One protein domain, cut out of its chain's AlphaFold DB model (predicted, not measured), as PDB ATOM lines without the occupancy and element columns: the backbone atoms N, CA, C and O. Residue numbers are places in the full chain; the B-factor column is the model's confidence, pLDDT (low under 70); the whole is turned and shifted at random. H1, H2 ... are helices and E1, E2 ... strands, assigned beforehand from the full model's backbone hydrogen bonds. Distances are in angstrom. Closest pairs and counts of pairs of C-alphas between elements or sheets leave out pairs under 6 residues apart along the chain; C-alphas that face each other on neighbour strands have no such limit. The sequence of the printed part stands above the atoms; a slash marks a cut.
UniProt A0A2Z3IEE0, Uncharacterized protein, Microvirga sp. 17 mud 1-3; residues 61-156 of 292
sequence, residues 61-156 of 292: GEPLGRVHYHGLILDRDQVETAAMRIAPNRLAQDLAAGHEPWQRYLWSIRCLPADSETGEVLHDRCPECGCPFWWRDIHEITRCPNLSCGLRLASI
ATOM      1  N   GLY A  61     -68.396 -26.257  -9.967       86.75
ATOM      2  CA  GLY A  61     -68.859 -26.858  -8.708       86.75
ATOM      3  C   GLY A  61     -68.002 -26.549  -7.476       86.75
ATOM      4  O   GLY A  61     -68.390 -26.918  -6.373       86.75
ATOM      5  N   GLU A  62     -66.880 -25.848  -7.631       85.12
ATOM      6  CA  GLU A  62     -66.074 -25.371  -6.506       85.12
ATOM      7  C   GLU A  62     -66.572 -24.000  -6.005       85.12
ATOM      8  O   GLU A  62     -67.190 -23.244  -6.766       85.12
ATOM      9  N   PRO A  63     -66.292 -23.636  -4.737       74.56
ATOM     10  CA  PRO A  63     -66.621 -22.320  -4.198       74.56
ATOM     11  C   PRO A  63     -66.109 -21.171  -5.079       74.56
ATOM     12  O   PRO A  63     -65.036 -21.254  -5.690       74.56
ATOM     13  N   LEU A  64     -66.866 -20.065  -5.109       73.00
ATOM     14  CA  LEU A  64     -66.478 -18.848  -5.824       73.00
ATOM     15  C   LEU A  64     -65.055 -18.439  -5.426       73.00
ATOM     16  O   LEU A  64     -64.792 -18.118  -4.270       73.00
ATOM     17  N   GLY A  65     -64.148 -18.436  -6.400       85.62
ATOM     18  CA  GLY A  65     -62.758 -18.042  -6.190       85.62
ATOM     19  C   GLY A  65     -61.736 -19.032  -6.728       85.62
ATOM     20  O   GLY A  65     -60.626 -18.599  -7.007       85.62
ATOM     21  N   ARG A  66     -62.074 -20.307  -6.951       93.00
ATOM     22  CA  ARG A  66     -61.113 -21.271  -7.518       93.00
ATOM     23  C   ARG A  66     -61.010 -21.198  -9.027       93.00
ATOM     24  O   ARG A  66     -62.011 -21.064  -9.731       93.00
ATOM     25  N   VAL A  67     -59.782 -21.329  -9.518       92.19
ATOM     26  CA  VAL A  67     -59.458 -21.255 -10.940       92.19
ATOM     27  C   VAL A  67     -58.461 -22.332 -11.363       92.19
ATOM     28  O   VAL A  67     -57.505 -22.641 -10.653       92.19
ATOM     29  N   HIS A  68     -58.660 -22.868 -12.564       91.38
ATOM     30  CA  HIS A  68     -57.627 -23.557 -13.321       91.38
ATOM     31  C   HIS A  68     -56.630 -22.533 -13.866       91.38
ATOM     32  O   HIS A  68     -57.038 -21.590 -14.541       91.38
ATOM     33  N   TYR A  69     -55.337 -22.729 -13.605       88.44
ATOM     34  CA  TYR A  69     -54.249 -21.891 -14.115       88.44
ATOM     35  C   TYR A  69     -52.992 -22.740 -14.346       88.44
ATOM     36  O   TYR A  69     -52.477 -23.345 -13.409       88.44
ATOM     37  N   HIS A  70     -52.508 -22.838 -15.590       86.56
ATOM     38  CA  HIS A  70     -51.355 -23.679 -15.968       86.56
ATOM     39  C   HIS A  70     -51.457 -25.145 -15.513       86.56
ATOM     40  O   HIS A  70     -50.477 -25.755 -15.095       86.56
ATOM     41  N   GLY A  71     -52.660 -25.724 -15.598       87.38
ATOM     42  CA  GLY A  71     -52.924 -27.103 -15.169       87.38
ATOM     43  C   GLY A  71     -53.007 -27.290 -13.650       87.38
ATOM     44  O   GLY A  71     -53.165 -28.413 -13.183       87.38
ATOM     45  N   LEU A  72     -52.931 -26.207 -12.876       91.81
ATOM     46  CA  LEU A  72     -53.100 -26.209 -11.426       91.81
ATOM     47  C   LEU A  72     -54.496 -25.710 -11.055       91.81
ATOM     48  O   LEU A  72     -55.101 -24.949 -11.806       91.81
ATOM     49  N   ILE A  73     -54.973 -26.098  -9.873       94.62
ATOM     50  CA  ILE A  73     -56.135 -25.487  -9.223       94.62
ATOM     51  C   ILE A  73     -55.614 -24.584  -8.103       94.62
ATOM     52  O   ILE A  73     -54.945 -25.065  -7.181       94.62
ATOM     53  N   LEU A  74     -55.901 -23.289  -8.219       94.31
ATOM     54  CA  LEU A  74     -55.480 -22.220  -7.311       94.31
ATOM     55  C   LEU A  74     -56.691 -21.389  -6.885       94.31
ATOM     56  O   LEU A  74     -57.687 -21.325  -7.608       94.31
ATOM     57  N   ASP A  75     -56.590 -20.702  -5.751       94.56
ATOM     58  CA  ASP A  75     -57.520 -19.616  -5.449       94.56
ATOM     59  C   ASP A  75     -57.137 -18.371  -6.265       94.56
ATOM     60  O   ASP A  75     -55.963 -18.094  -6.528       94.56
ATOM     61  N   ARG A  76     -58.130 -17.583  -6.679       92.44
ATOM     62  CA  ARG A  76     -57.942 -16.398  -7.525       92.44
ATOM     63  C   ARG A  76     -57.014 -15.379  -6.878       92.44
ATOM     64  O   ARG A  76     -56.261 -14.718  -7.580       92.44
ATOM     65  N   ASP A  77     -57.053 -15.252  -5.555       93.06
ATOM     66  CA  ASP A  77     -56.201 -14.335  -4.802       93.06
ATOM     67  C   ASP A  77     -54.757 -14.836  -4.626       93.06
ATOM     68  O   ASP A  77     -53.915 -14.059  -4.175       93.06
ATOM     69  N   GLN A  78     -54.455 -16.084  -5.007       94.69
ATOM     70  CA  GLN A  78     -53.099 -16.643  -5.063       94.69
ATOM     71  C   GLN A  78     -52.396 -16.328  -6.393       94.69
ATOM     72  O   GLN A  78     -51.172 -16.465  -6.492       94.69
ATOM     73  N   VAL A  79     -53.146 -15.869  -7.399       93.94
ATOM     74  CA  VAL A  79     -52.636 -15.470  -8.713       93.94
ATOM     75  C   VAL A  79     -52.683 -13.947  -8.838       93.94
ATOM     76  O   VAL A  79     -53.682 -13.302  -8.535       93.94
ATOM     77  N   GLU A  80     -51.582 -13.352  -9.277       93.25
ATOM     78  CA  GLU A  80     -51.503 -11.943  -9.625       93.25
ATOM     79  C   GLU A  80     -52.039 -11.746 -11.041       93.25
ATOM     80  O   GLU A  80     -51.413 -12.152 -12.020       93.25
ATOM     81  N   THR A  81     -53.227 -11.151 -11.136       88.25
ATOM     82  CA  THR A  81     -53.945 -10.968 -12.403       88.25
ATOM     83  C   THR A  81     -53.944  -9.529 -12.890       88.25
ATOM     84  O   THR A  81     -54.352  -9.275 -14.017       88.25
ATOM     85  N   ALA A  82     -53.575  -8.574 -12.036       88.19
ATOM     86  CA  ALA A  82     -53.656  -7.158 -12.352       88.19
ATOM     87  C   ALA A  82     -52.310  -6.639 -12.862       88.19
ATOM     88  O   ALA A  82     -52.277  -5.912 -13.855       88.19
ATOM     89  N   ALA A  83     -51.209  -7.030 -12.216       91.62
ATOM     90  CA  ALA A  83     -49.867  -6.569 -12.558       91.62
ATOM     91  C   ALA A  83     -48.993  -7.661 -13.196       91.62
ATOM     92  O   ALA A  83     -48.982  -8.820 -12.778       91.62
ATOM     93  N   MET A  84     -48.192  -7.268 -14.178       93.38
ATOM     94  CA  MET A  84     -47.025  -8.015 -14.616       93.38
ATOM     95  C   MET A  84     -45.932  -7.895 -13.554       93.38
ATOM     96  O   MET A  84     -45.659  -6.816 -13.028       93.38
ATOM     97  N   ARG A  85     -45.269  -9.012 -13.260       97.00
ATOM     98  CA  ARG A  85     -44.081  -9.037 -12.403       97.00
ATOM     99  C   ARG A  85     -42.904  -9.562 -13.199       97.00
ATOM    100  O   ARG A  85     -43.057 -10.588 -13.853       97.00
ATOM    101  N   ILE A  86     -41.755  -8.902 -13.125       96.69
ATOM    102  CA  ILE A  86     -40.591  -9.215 -13.963       96.69
ATOM    103  C   ILE A  86     -39.321  -9.455 -13.152       96.69
ATOM    104  O   ILE A  86     -39.148  -8.886 -12.075       96.69
ATOM    105  N   ALA A  87     -38.406 -10.248 -13.708       97.94
ATOM    106  CA  ALA A  87     -37.032 -10.391 -13.234       97.94
ATOM    107  C   ALA A  87     -36.073  -9.716 -14.247       97.94
ATOM    108  O   ALA A  87     -35.891 -10.251 -15.347       97.94
ATOM    109  N   PRO A  88     -35.514  -8.527 -13.941       97.44
ATOM    110  CA  PRO A  88     -34.725  -7.725 -14.884       97.44
ATOM    111  C   PRO A  88     -33.572  -8.456 -15.581       97.44
ATOM    112  O   PRO A  88     -33.490  -8.433 -16.810       97.44
ATOM    113  N   ASN A  89     -32.708  -9.158 -14.837       97.06
ATOM    114  CA  ASN A  89     -31.605  -9.909 -15.439       97.06
ATOM    115  C   ASN A  89     -32.116 -11.019 -16.333       97.06
ATOM    116  O   ASN A  89     -31.465 -11.340 -17.322       97.06
ATOM    117  N   ARG A  90     -33.246 -11.641 -15.989       94.81
ATOM    118  CA  ARG A  90     -33.803 -12.674 -16.850       94.81
ATOM    119  C   ARG A  90     -34.236 -12.104 -18.198       94.81
ATOM    120  O   ARG A  90     -33.918 -12.703 -19.218       94.81
ATOM    121  N   LEU A  91     -34.882 -10.937 -18.209       93.00
ATOM    122  CA  LEU A  91     -35.198 -10.234 -19.457       93.00
ATOM    123  C   LEU A  91     -33.919  -9.899 -20.238       93.00
ATOM    124  O   LEU A  91     -33.865 -10.099 -21.447       93.00
ATOM    125  N   ALA A  92     -32.873  -9.433 -19.549       96.56
ATOM    126  CA  ALA A  92     -31.581  -9.147 -20.171       96.56
ATOM    127  C   ALA A  92     -30.926 -10.404 -20.774       96.56
ATOM    128  O   ALA A  92     -30.362 -10.332 -21.861       96.56
ATOM    129  N   GLN A  93     -31.017 -11.552 -20.096       95.19
ATOM    130  CA  GLN A  93     -30.518 -12.842 -20.583       95.19
ATOM    131  C   GLN A  93     -31.277 -13.318 -21.821       95.19
ATOM    132  O   GLN A  93     -30.638 -13.758 -22.773       95.19
ATOM    133  N   ASP A  94     -32.609 -13.210 -21.815       88.31
ATOM    134  CA  ASP A  94     -33.441 -13.556 -22.970       88.31
ATOM    135  C   ASP A  94     -33.020 -12.697 -24.182       88.31
ATOM    136  O   ASP A  94     -32.658 -13.242 -25.224       88.31
ATOM    137  N   LEU A  95     -32.912 -11.373 -24.004       90.81
ATOM    138  CA  LEU A  95     -32.450 -10.446 -25.048       90.81
ATOM    139  C   LEU A  95     -31.032 -10.757 -25.547       90.81
ATOM    140  O   LEU A  95     -30.790 -10.756 -26.753       90.81
ATOM    141  N   ALA A  96     -30.087 -11.017 -24.640       96.88
ATOM    142  CA  ALA A  96     -28.698 -11.314 -24.994       96.88
ATOM    143  C   ALA A  96     -28.560 -12.632 -25.771       96.88
ATOM    144  O   ALA A  96     -27.679 -12.755 -26.619       96.88
ATOM    145  N   ALA A  97     -29.441 -13.599 -25.508       94.75
ATOM    146  CA  ALA A  97     -29.525 -14.849 -26.254       94.75
ATOM    147  C   ALA A  97     -30.265 -14.707 -27.601       94.75
ATOM    148  O   ALA A  97     -30.418 -15.696 -28.316       94.75
ATOM    149  N   GLY A  98     -30.746 -13.508 -27.951       91.31
ATOM    150  CA  GLY A  98     -31.579 -13.288 -29.135       91.31
ATOM    151  C   GLY A  98     -32.978 -13.901 -29.011       91.31
ATOM    152  O   GLY A  98     -33.644 -14.124 -30.019       91.31
ATOM    153  N   HIS A  99     -33.421 -14.207 -27.791       86.25
ATOM    154  CA  HIS A  99     -34.772 -14.674 -27.518       86.25
ATOM    155  C   HIS A  99     -35.707 -13.485 -27.276       86.25
ATOM    156  O   HIS A  99     -35.340 -12.494 -26.644       86.25
ATOM    157  N   GLU A 100     -36.949 -13.610 -27.740       82.12
ATOM    158  CA  GLU A 100     -38.013 -12.669 -27.395       82.12
ATOM    159  C   GLU A 100     -38.331 -12.782 -25.894       82.12
ATOM    160  O   GLU A 100     -38.617 -13.886 -25.429       82.12
ATOM    161  N   PRO A 101     -38.265 -11.699 -25.100       84.56
ATOM    162  CA  PRO A 101     -38.558 -11.784 -23.672       84.56
ATOM    163  C   PRO A 101     -40.038 -12.069 -23.416       84.56
ATOM    164  O   PRO A 101     -40.910 -11.420 -23.988       84.56
ATOM    165  N   TRP A 102     -40.332 -12.992 -22.498       84.62
ATOM    166  CA  TRP A 102     -41.707 -13.366 -22.157       84.62
ATOM    167  C   TRP A 102     -41.965 -13.401 -20.649       84.62
ATOM    168  O   TRP A 102     -41.067 -13.625 -19.827       84.62
ATOM    169  N   GLN A 103     -43.240 -13.257 -20.286       86.69
ATOM    170  CA  GLN A 103     -43.711 -13.457 -18.920       86.69
ATOM    171  C   GLN A 103     -43.681 -14.942 -18.552       86.69
ATOM    172  O   GLN A 103     -44.198 -15.794 -19.275       86.69
ATOM    173  N   ARG A 104     -43.108 -15.272 -17.393       89.44
ATOM    174  CA  ARG A 104     -43.108 -16.643 -16.859       89.44
ATOM    175  C   ARG A 104     -44.292 -16.824 -15.918       89.44
ATOM    176  O   ARG A 104     -44.522 -15.982 -15.060       89.44
ATOM    177  N   TYR A 105     -45.014 -17.938 -16.021       89.19
ATOM    178  CA  TYR A 105     -46.236 -18.141 -15.230       89.19
ATOM    179  C   TYR A 105     -45.995 -18.141 -13.709       89.19
ATOM    180  O   TYR A 105     -46.828 -17.655 -12.950       89.19
ATOM    181  N   LEU A 106     -44.836 -18.634 -13.246       93.38
ATOM    182  CA  LEU A 106     -44.467 -18.591 -11.825       93.38
ATOM    183  C   LEU A 106     -44.355 -17.154 -11.307       93.38
ATOM    184  O   LEU A 106     -44.637 -16.896 -10.138       93.38
ATOM    185  N   TRP A 107     -44.032 -16.198 -12.182       95.00
ATOM    186  CA  TRP A 107     -44.053 -14.778 -11.851       95.00
ATOM    187  C   TRP A 107     -45.470 -14.230 -11.687       95.00
ATOM    188  O   TRP A 107     -45.621 -13.082 -11.303       95.00
ATOM    189  N   SER A 108     -46.524 -15.022 -11.868       93.88
ATOM    190  CA  SER A 108     -47.903 -14.657 -11.512       93.88
ATOM    191  C   SER A 108     -48.361 -15.297 -10.197       93.88
ATOM    192  O   SER A 108     -49.417 -14.957  -9.692       93.88
ATOM    193  N   ILE A 109     -47.570 -16.170  -9.569       95.81
ATOM    194  CA  ILE A 109     -47.920 -16.784  -8.279       95.81
ATOM    195  C   ILE A 109     -47.541 -15.863  -7.113       95.81
ATOM    196  O   ILE A 109     -46.356 -15.640  -6.848       95.81
ATOM    197  N   ARG A 110     -48.523 -15.309  -6.396       96.19
ATOM    198  CA  ARG A 110     -48.307 -14.228  -5.411       96.19
ATOM    199  C   ARG A 110     -47.378 -14.598  -4.260       96.19
ATOM    200  O   ARG A 110     -46.620 -13.750  -3.799       96.19
ATOM    201  N   CYS A 111     -47.390 -15.854  -3.821       95.88
ATOM    202  CA  CYS A 111     -46.517 -16.308  -2.738       95.88
ATOM    203  C   CYS A 111     -45.042 -16.473  -3.154       95.88
ATOM    204  O   CYS A 111     -44.197 -16.676  -2.281       95.88
ATOM    205  N   LEU A 112     -44.720 -16.352  -4.450       97.12
ATOM    206  CA  LEU A 112     -43.354 -16.341  -4.975       97.12
ATOM    207  C   LEU A 112     -42.899 -14.885  -5.196       97.12
ATOM    208  O   LEU A 112     -43.371 -14.232  -6.130       97.12
ATOM    209  N   PRO A 113     -41.995 -14.343  -4.352       97.50
ATOM    210  CA  PRO A 113     -41.522 -12.958  -4.469       97.50
ATOM    211  C   PRO A 113     -40.335 -12.790  -5.433       97.50
ATOM    212  O   PRO A 113     -39.829 -11.683  -5.605       97.50
ATOM    213  N   ALA A 114     -39.829 -13.885  -5.995       98.31
ATOM    214  CA  ALA A 114     -38.612 -13.927  -6.791       98.31
ATOM    215  C   ALA A 114     -38.724 -15.005  -7.881       98.31
ATOM    216  O   ALA A 114     -39.487 -15.962  -7.741       98.31
ATOM    217  N   ASP A 115     -37.941 -14.862  -8.946       97.56
ATOM    218  CA  ASP A 115     -37.732 -15.886  -9.961       97.56
ATOM    219  C   ASP A 115     -37.085 -17.123  -9.327       97.56
ATOM    220  O   ASP A 115     -36.010 -17.047  -8.732       97.56
ATOM    221  N   SER A 116     -37.744 -18.276  -9.438       95.44
ATOM    222  CA  SER A 116     -37.326 -19.503  -8.751       95.44
ATOM    223  C   SER A 116     -36.003 -20.080  -9.250       95.44
ATOM    224  O   SER A 116     -35.363 -20.854  -8.543       95.44
ATOM    225  N   GLU A 117     -35.590 -19.733 -10.466       93.25
ATOM    226  CA  GLU A 117     -34.363 -20.257 -11.063       93.25
ATOM    227  C   GLU A 117     -33.150 -19.402 -10.684       93.25
ATOM    228  O   GLU A 117     -32.113 -19.933 -10.294       93.25
ATOM    229  N   THR A 118     -33.283 -18.077 -10.746       94.50
ATOM    230  CA  THR A 118     -32.176 -17.132 -10.519       94.50
ATOM    231  C   THR A 118     -32.146 -16.535  -9.109       94.50
ATOM    232  O   THR A 118     -31.133 -15.955  -8.703       94.50
ATOM    233  N   GLY A 119     -33.249 -16.638  -8.363       97.31
ATOM    234  CA  GLY A 119     -33.447 -15.961  -7.082       97.31
ATOM    235  C   GLY A 119     -33.666 -14.455  -7.200       97.31
ATOM    236  O   GLY A 119     -33.684 -13.771  -6.177       97.31
ATOM    237  N   GLU A 120     -33.784 -13.913  -8.410       98.06
ATOM    238  CA  GLU A 120     -33.995 -12.488  -8.639       98.06
ATOM    239  C   GLU A 120     -35.375 -12.047  -8.148       98.06
ATOM    240  O   GLU A 120     -36.389 -12.628  -8.520       98.06
ATOM    241  N   VAL A 121     -35.417 -11.026  -7.296       98.06
ATOM    242  CA  VAL A 121     -36.661 -10.461  -6.775       98.06
ATOM    243  C   VAL A 121     -37.480  -9.896  -7.925       98.06
ATOM    244  O   VAL A 121     -36.955  -9.181  -8.774       98.06
ATOM    245  N   LEU A 122     -38.775 -10.203  -7.920       98.31
ATOM    246  CA  LEU A 122     -39.683  -9.723  -8.944       98.31
ATOM    247  C   LEU A 122     -40.066  -8.260  -8.699       98.31
ATOM    248  O   LEU A 122     -40.344  -7.862  -7.568       98.31
ATOM    249  N   HIS A 123     -40.122  -7.485  -9.778       98.00
ATOM    250  CA  HIS A 123     -40.561  -6.093  -9.782       98.00
ATOM    251  C   HIS A 123     -41.938  -5.973 -10.429       98.00
ATOM    252  O   HIS A 123     -42.160  -6.523 -11.505       98.00
ATOM    253  N   ASP A 124     -42.834  -5.222  -9.794       97.69
ATOM    254  CA  ASP A 124     -44.184  -4.893 -10.274       97.69
ATOM    255  C   ASP A 124     -44.365  -3.386 -10.546       97.69
ATOM    256  O   ASP A 124     -45.455  -2.929 -10.894       97.69
ATOM    257  N   ARG A 125     -43.296  -2.601 -10.360       98.12
ATOM    258  CA  ARG A 125     -43.255  -1.144 -10.515       98.12
ATOM    259  C   ARG A 125     -41.925  -0.692 -11.097       98.12
ATOM    260  O   ARG A 125     -40.873  -1.267 -10.811       98.12
ATOM    261  N   CYS A 126     -41.976   0.397 -11.857       97.94
ATOM    262  CA  CYS A 126     -40.795   1.085 -12.349       97.94
ATOM    263  C   CYS A 126     -40.041   1.738 -11.178       97.94
ATOM    264  O   CYS A 126     -40.654   2.512 -10.440       97.94
ATOM    265  N   PRO A 127     -38.731   1.490 -11.003       97.31
ATOM    266  CA  PRO A 127     -37.962   2.107  -9.922       97.31
ATOM    267  C   PRO A 127     -37.704   3.606 -10.133       97.31
ATOM    268  O   PRO A 127     -37.423   4.297  -9.163       97.31
ATOM    269  N   GLU A 128     -37.799   4.112 -11.367       97.62
ATOM    270  CA  GLU A 128     -37.546   5.529 -11.668       97.62
ATOM    271  C   GLU A 128     -38.791   6.399 -11.483       97.62
ATOM    272  O   GLU A 128     -38.739   7.411 -10.794       97.62
ATOM    273  N   CYS A 129     -39.926   6.007 -12.073       97.88
ATOM    274  CA  CYS A 129     -41.159   6.803 -12.023       97.88
ATOM    275  C   CYS A 129     -42.251   6.228 -11.105       97.88
ATOM    276  O   CYS A 129     -43.339   6.793 -11.025       97.88
ATOM    277  N   GLY A 130     -42.020   5.081 -10.457       98.00
ATOM    278  CA  GLY A 130     -43.004   4.417  -9.588       98.00
ATOM    279  C   GLY A 130     -44.206   3.801 -10.317       98.00
ATOM    280  O   GLY A 130     -45.068   3.197  -9.670       98.00
ATOM    281  N   CYS A 131     -44.271   3.937 -11.649       97.81
ATOM    282  CA  CYS A 131     -45.379   3.460 -12.469       97.81
ATOM    283  C   CYS A 131     -45.564   1.940 -12.296       97.81
ATOM    284  O   CYS A 131     -44.612   1.190 -12.538       97.81
ATOM    285  N   PRO A 132     -46.748   1.474 -11.859       97.56
ATOM    286  CA  PRO A 132     -47.060   0.052 -11.763       97.56
ATOM    287  C   PRO A 132     -47.137  -0.613 -13.136       97.56
ATOM    288  O   PRO A 132     -47.600  -0.025 -14.108       97.56
ATOM    289  N   PHE A 133     -46.723  -1.871 -13.197       95.38
ATOM    290  CA  PHE A 133     -46.748  -2.692 -14.401       95.38
ATOM    291  C   PHE A 133     -48.118  -3.345 -14.604       95.38
ATOM    292  O   PHE A 133     -48.221  -4.564 -14.692       95.38
ATOM    293  N   TRP A 134     -49.200  -2.563 -14.634       93.38
ATOM    294  CA  TRP A 134     -50.536  -3.117 -14.874       93.38
ATOM    295  C   TRP A 134     -50.638  -3.718 -16.277       93.38
ATOM    296  O   TRP A 134     -50.235  -3.084 -17.247       93.38
ATOM    297  N   TRP A 135     -51.245  -4.902 -16.403       85.19
ATOM    298  CA  TRP A 135     -51.407  -5.585 -17.696       85.19
ATOM    299  C   TRP A 135     -52.079  -4.721 -18.763       85.19
ATOM    300  O   TRP A 135     -51.655  -4.740 -19.912       85.19
ATOM    301  N   ARG A 136     -53.081  -3.930 -18.370       84.69
ATOM    302  CA  ARG A 136     -53.808  -3.019 -19.269       84.69
ATOM    303  C   ARG A 136     -52.959  -1.867 -19.827       84.69
ATOM    304  O   ARG A 136     -53.317  -1.314 -20.856       84.69
ATOM    305  N   ASP A 137     -51.865  -1.516 -19.151       88.25
ATOM    306  CA  ASP A 137     -51.026  -0.357 -19.485       88.25
ATOM    307  C   ASP A 137     -49.728  -0.785 -20.211       88.25
ATOM    308  O   ASP A 137     -48.939   0.052 -20.645       88.25
ATOM    309  N   ILE A 138     -49.467  -2.092 -20.337       84.62
ATOM    310  CA  ILE A 138     -48.233  -2.613 -20.939       84.62
ATOM    311  C   ILE A 138     -48.354  -2.660 -22.460       84.62
ATOM    312  O   ILE A 138     -49.144  -3.416 -23.019       84.62
ATOM    313  N   HIS A 139     -47.484  -1.903 -23.126       85.69
ATOM    314  CA  HIS A 139     -47.308  -1.947 -24.579       85.69
ATOM    315  C   HIS A 139     -46.173  -2.890 -25.013       85.69
ATOM    316  O   HIS A 139     -46.229  -3.469 -26.092       85.69
ATOM    317  N   GLU A 140     -45.144  -3.052 -24.173       88.31
ATOM    318  CA  GLU A 140     -43.978  -3.907 -24.419       88.31
ATOM    319  C   GLU A 140     -43.436  -4.445 -23.081       88.31
ATOM    320  O   GLU A 140     -43.259  -3.681 -22.134       88.31
ATOM    321  N   ILE A 141     -43.105  -5.742 -22.996       89.00
ATOM    322  CA  ILE A 141     -42.591  -6.378 -21.759       89.00
ATOM    323  C   ILE A 141     -41.225  -5.808 -21.337       89.00
ATOM    324  O   ILE A 141     -40.836  -5.907 -20.174       89.00
ATOM    325  N   THR A 142     -40.473  -5.206 -22.260       93.06
ATOM    326  CA  THR A 142     -39.105  -4.739 -21.997       93.06
ATOM    327  C   THR A 142     -39.015  -3.265 -21.597       93.06
ATOM    328  O   THR A 142     -37.915  -2.792 -21.296       93.06
ATOM    329  N   ARG A 143     -40.136  -2.530 -21.556       96.00
ATOM    330  CA  ARG A 143     -40.161  -1.081 -21.294       96.00
ATOM    331  C   ARG A 143     -41.163  -0.685 -20.221       96.00
ATOM    332  O   ARG A 143     -42.162  -1.356 -19.991       96.00
ATOM    333  N   CYS A 144     -40.882   0.434 -19.559       97.75
ATOM    334  CA  CYS A 144     -41.817   1.042 -18.623       97.75
ATOM    335  C   CYS A 144     -43.155   1.366 -19.322       97.75
ATOM    336  O   CYS A 144     -43.126   2.000 -20.378       97.75
ATOM    337  N   PRO A 145     -44.311   1.005 -18.724       93.19
ATOM    338  CA  PRO A 145     -45.634   1.382 -19.237       93.19
ATOM    339  C   PRO A 145     -45.827   2.895 -19.358       93.19
ATOM    340  O   PRO A 145     -46.504   3.376 -20.260       93.19
ATOM    341  N   ASN A 146     -45.198   3.665 -18.463       96.69
ATOM    342  CA  ASN A 146     -45.161   5.110 -18.604       96.69
ATOM    343  C   ASN A 146     -44.242   5.499 -19.771       96.69
ATOM    344  O   ASN A 146     -43.014   5.535 -19.632       96.69
ATOM    345  N   LEU A 147     -44.863   5.853 -20.897       94.31
ATOM    346  CA  LEU A 147     -44.191   6.251 -22.133       94.31
ATOM    347  C   LEU A 147     -43.218   7.423 -21.942       94.31
ATOM    348  O   LEU A 147     -42.210   7.484 -22.640       94.31
ATOM    349  N   SER A 148     -43.467   8.322 -20.980       97.19
ATOM    350  CA  SER A 148     -42.561   9.445 -20.705       97.19
ATOM    351  C   SER A 148     -41.285   9.024 -19.969       97.19
ATOM    352  O   SER A 148     -40.289   9.738 -20.022       97.19
ATOM    353  N   CYS A 149     -41.309   7.895 -19.254       97.62
ATOM    354  CA  CYS A 149     -40.150   7.358 -18.542       97.62
ATOM    355  C   CYS A 149     -39.238   6.588 -19.498       97.62
ATOM    356  O   CYS A 149     -38.024   6.755 -19.458       97.62
ATOM    357  N   GLY A 150     -39.807   5.740 -20.361       94.94
ATOM    358  CA  GLY A 150     -39.055   5.024 -21.399       94.94
ATOM    359  C   GLY A 150     -37.989   4.038 -20.895       94.94
ATOM    360  O   GLY A 150     -37.314   3.417 -21.725       94.94
ATOM    361  N   LEU A 151     -37.849   3.863 -19.571       97.94
ATOM    362  CA  LEU A 151     -36.868   2.980 -18.944       97.94
ATOM    363  C   LEU A 151     -36.957   1.573 -19.530       97.94
ATOM    364  O   LEU A 151     -38.034   0.970 -19.588       97.94
ATOM    365  N   ARG A 152     -35.803   1.026 -19.918       98.06
ATOM    366  CA  ARG A 152     -35.681  -0.377 -20.313       98.06
ATOM    367  C   ARG A 152     -35.712  -1.234 -19.054       98.06
ATOM    368  O   ARG A 152     -34.825  -1.152 -18.214       98.06
ATOM    369  N   LEU A 153     -36.709  -2.094 -18.916       96.38
ATOM    370  CA  LEU A 153     -36.884  -2.902 -17.711       96.38
ATOM    371  C   LEU A 153     -35.732  -3.893 -17.485       96.38
ATOM    372  O   LEU A 153     -35.403  -4.203 -16.345       96.38
ATOM    373  N   ALA A 154     -35.063  -4.326 -18.558       97.06
ATOM    374  CA  ALA A 154     -33.867  -5.167 -18.492       97.06
ATOM    375  C   ALA A 154     -32.633  -4.460 -17.888       97.06
ATOM    376  O   ALA A 154     -31.674  -5.137 -17.528       97.06
ATOM    377  N   SER A 155     -32.630  -3.123 -17.773       97.56
ATOM    378  CA  SER A 155     -31.538  -2.373 -17.130       97.56
ATOM    379  C   SER A 155     -31.782  -2.089 -15.647       97.56
ATOM    380  O   SER A 155     -30.944  -1.456 -15.008       97.56
ATOM    381  N   ILE A 156     -32.912  -2.529 -15.084       97.44
ATOM    382  CA  ILE A 156     -33.199  -2.356 -13.657       97.44
ATOM    383  C   ILE A 156     -32.176  -3.160 -12.832       97.44
ATOM    384  O   ILE A 156     -31.988  -4.351 -13.094       97.44
TER     385      ILE A 156
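Overview. This is residues 61 to 156 of the 292 residues of an uncharacterized protein of Microvirga sp. 17 mud 1-3 (UniProt A0A2Z3IEE0). With little regular structure, this is an elongated body made mostly of loops: a small hairpin, E1 and E2, sits toward one end of the long axis, helix H1 toward the other, and short H2 between. The printed 96 residues hold, in order, E1, E2, H1 and H2, a mixed class with only 21 residues in named elements. The sheet is one antiparallel pair; the whole is compact, radius of gyration of the C-alphas 14.4 A, spanning 45 by 28 by 20 A.

Arrangement. Look first at E1, residues 66 to 69, and E2, residues 72 to 75, an antiparallel hairpin at 142 degrees with a tight link; N 67 and O 74 are within hydrogen-bond range at 2.8 A. H2, residues 105 to 108, is apart from both strands and from H1, residues 88 to 96; E1 and H1 are apart. In H1 every O i to N i+4 pair is within hydrogen-bond range; H2 is too short for one.

Along the chain. Find C-alpha 66 at (-61.113, -21.271, -7.518), where E1 begins. From C-alpha 88 at (-34.725, -7.725, -14.884), H1 runs 12.3 A to C-alpha 96.

Size, cuts and confidence. The farthest C-alphas, Gly 61 and Ser 148, are 46.4 A apart. The link E2 to H1 is long, and residues 109 to 156 hold no named element. The printed part has no cut, and no printed residue is under 70 in pLDDT.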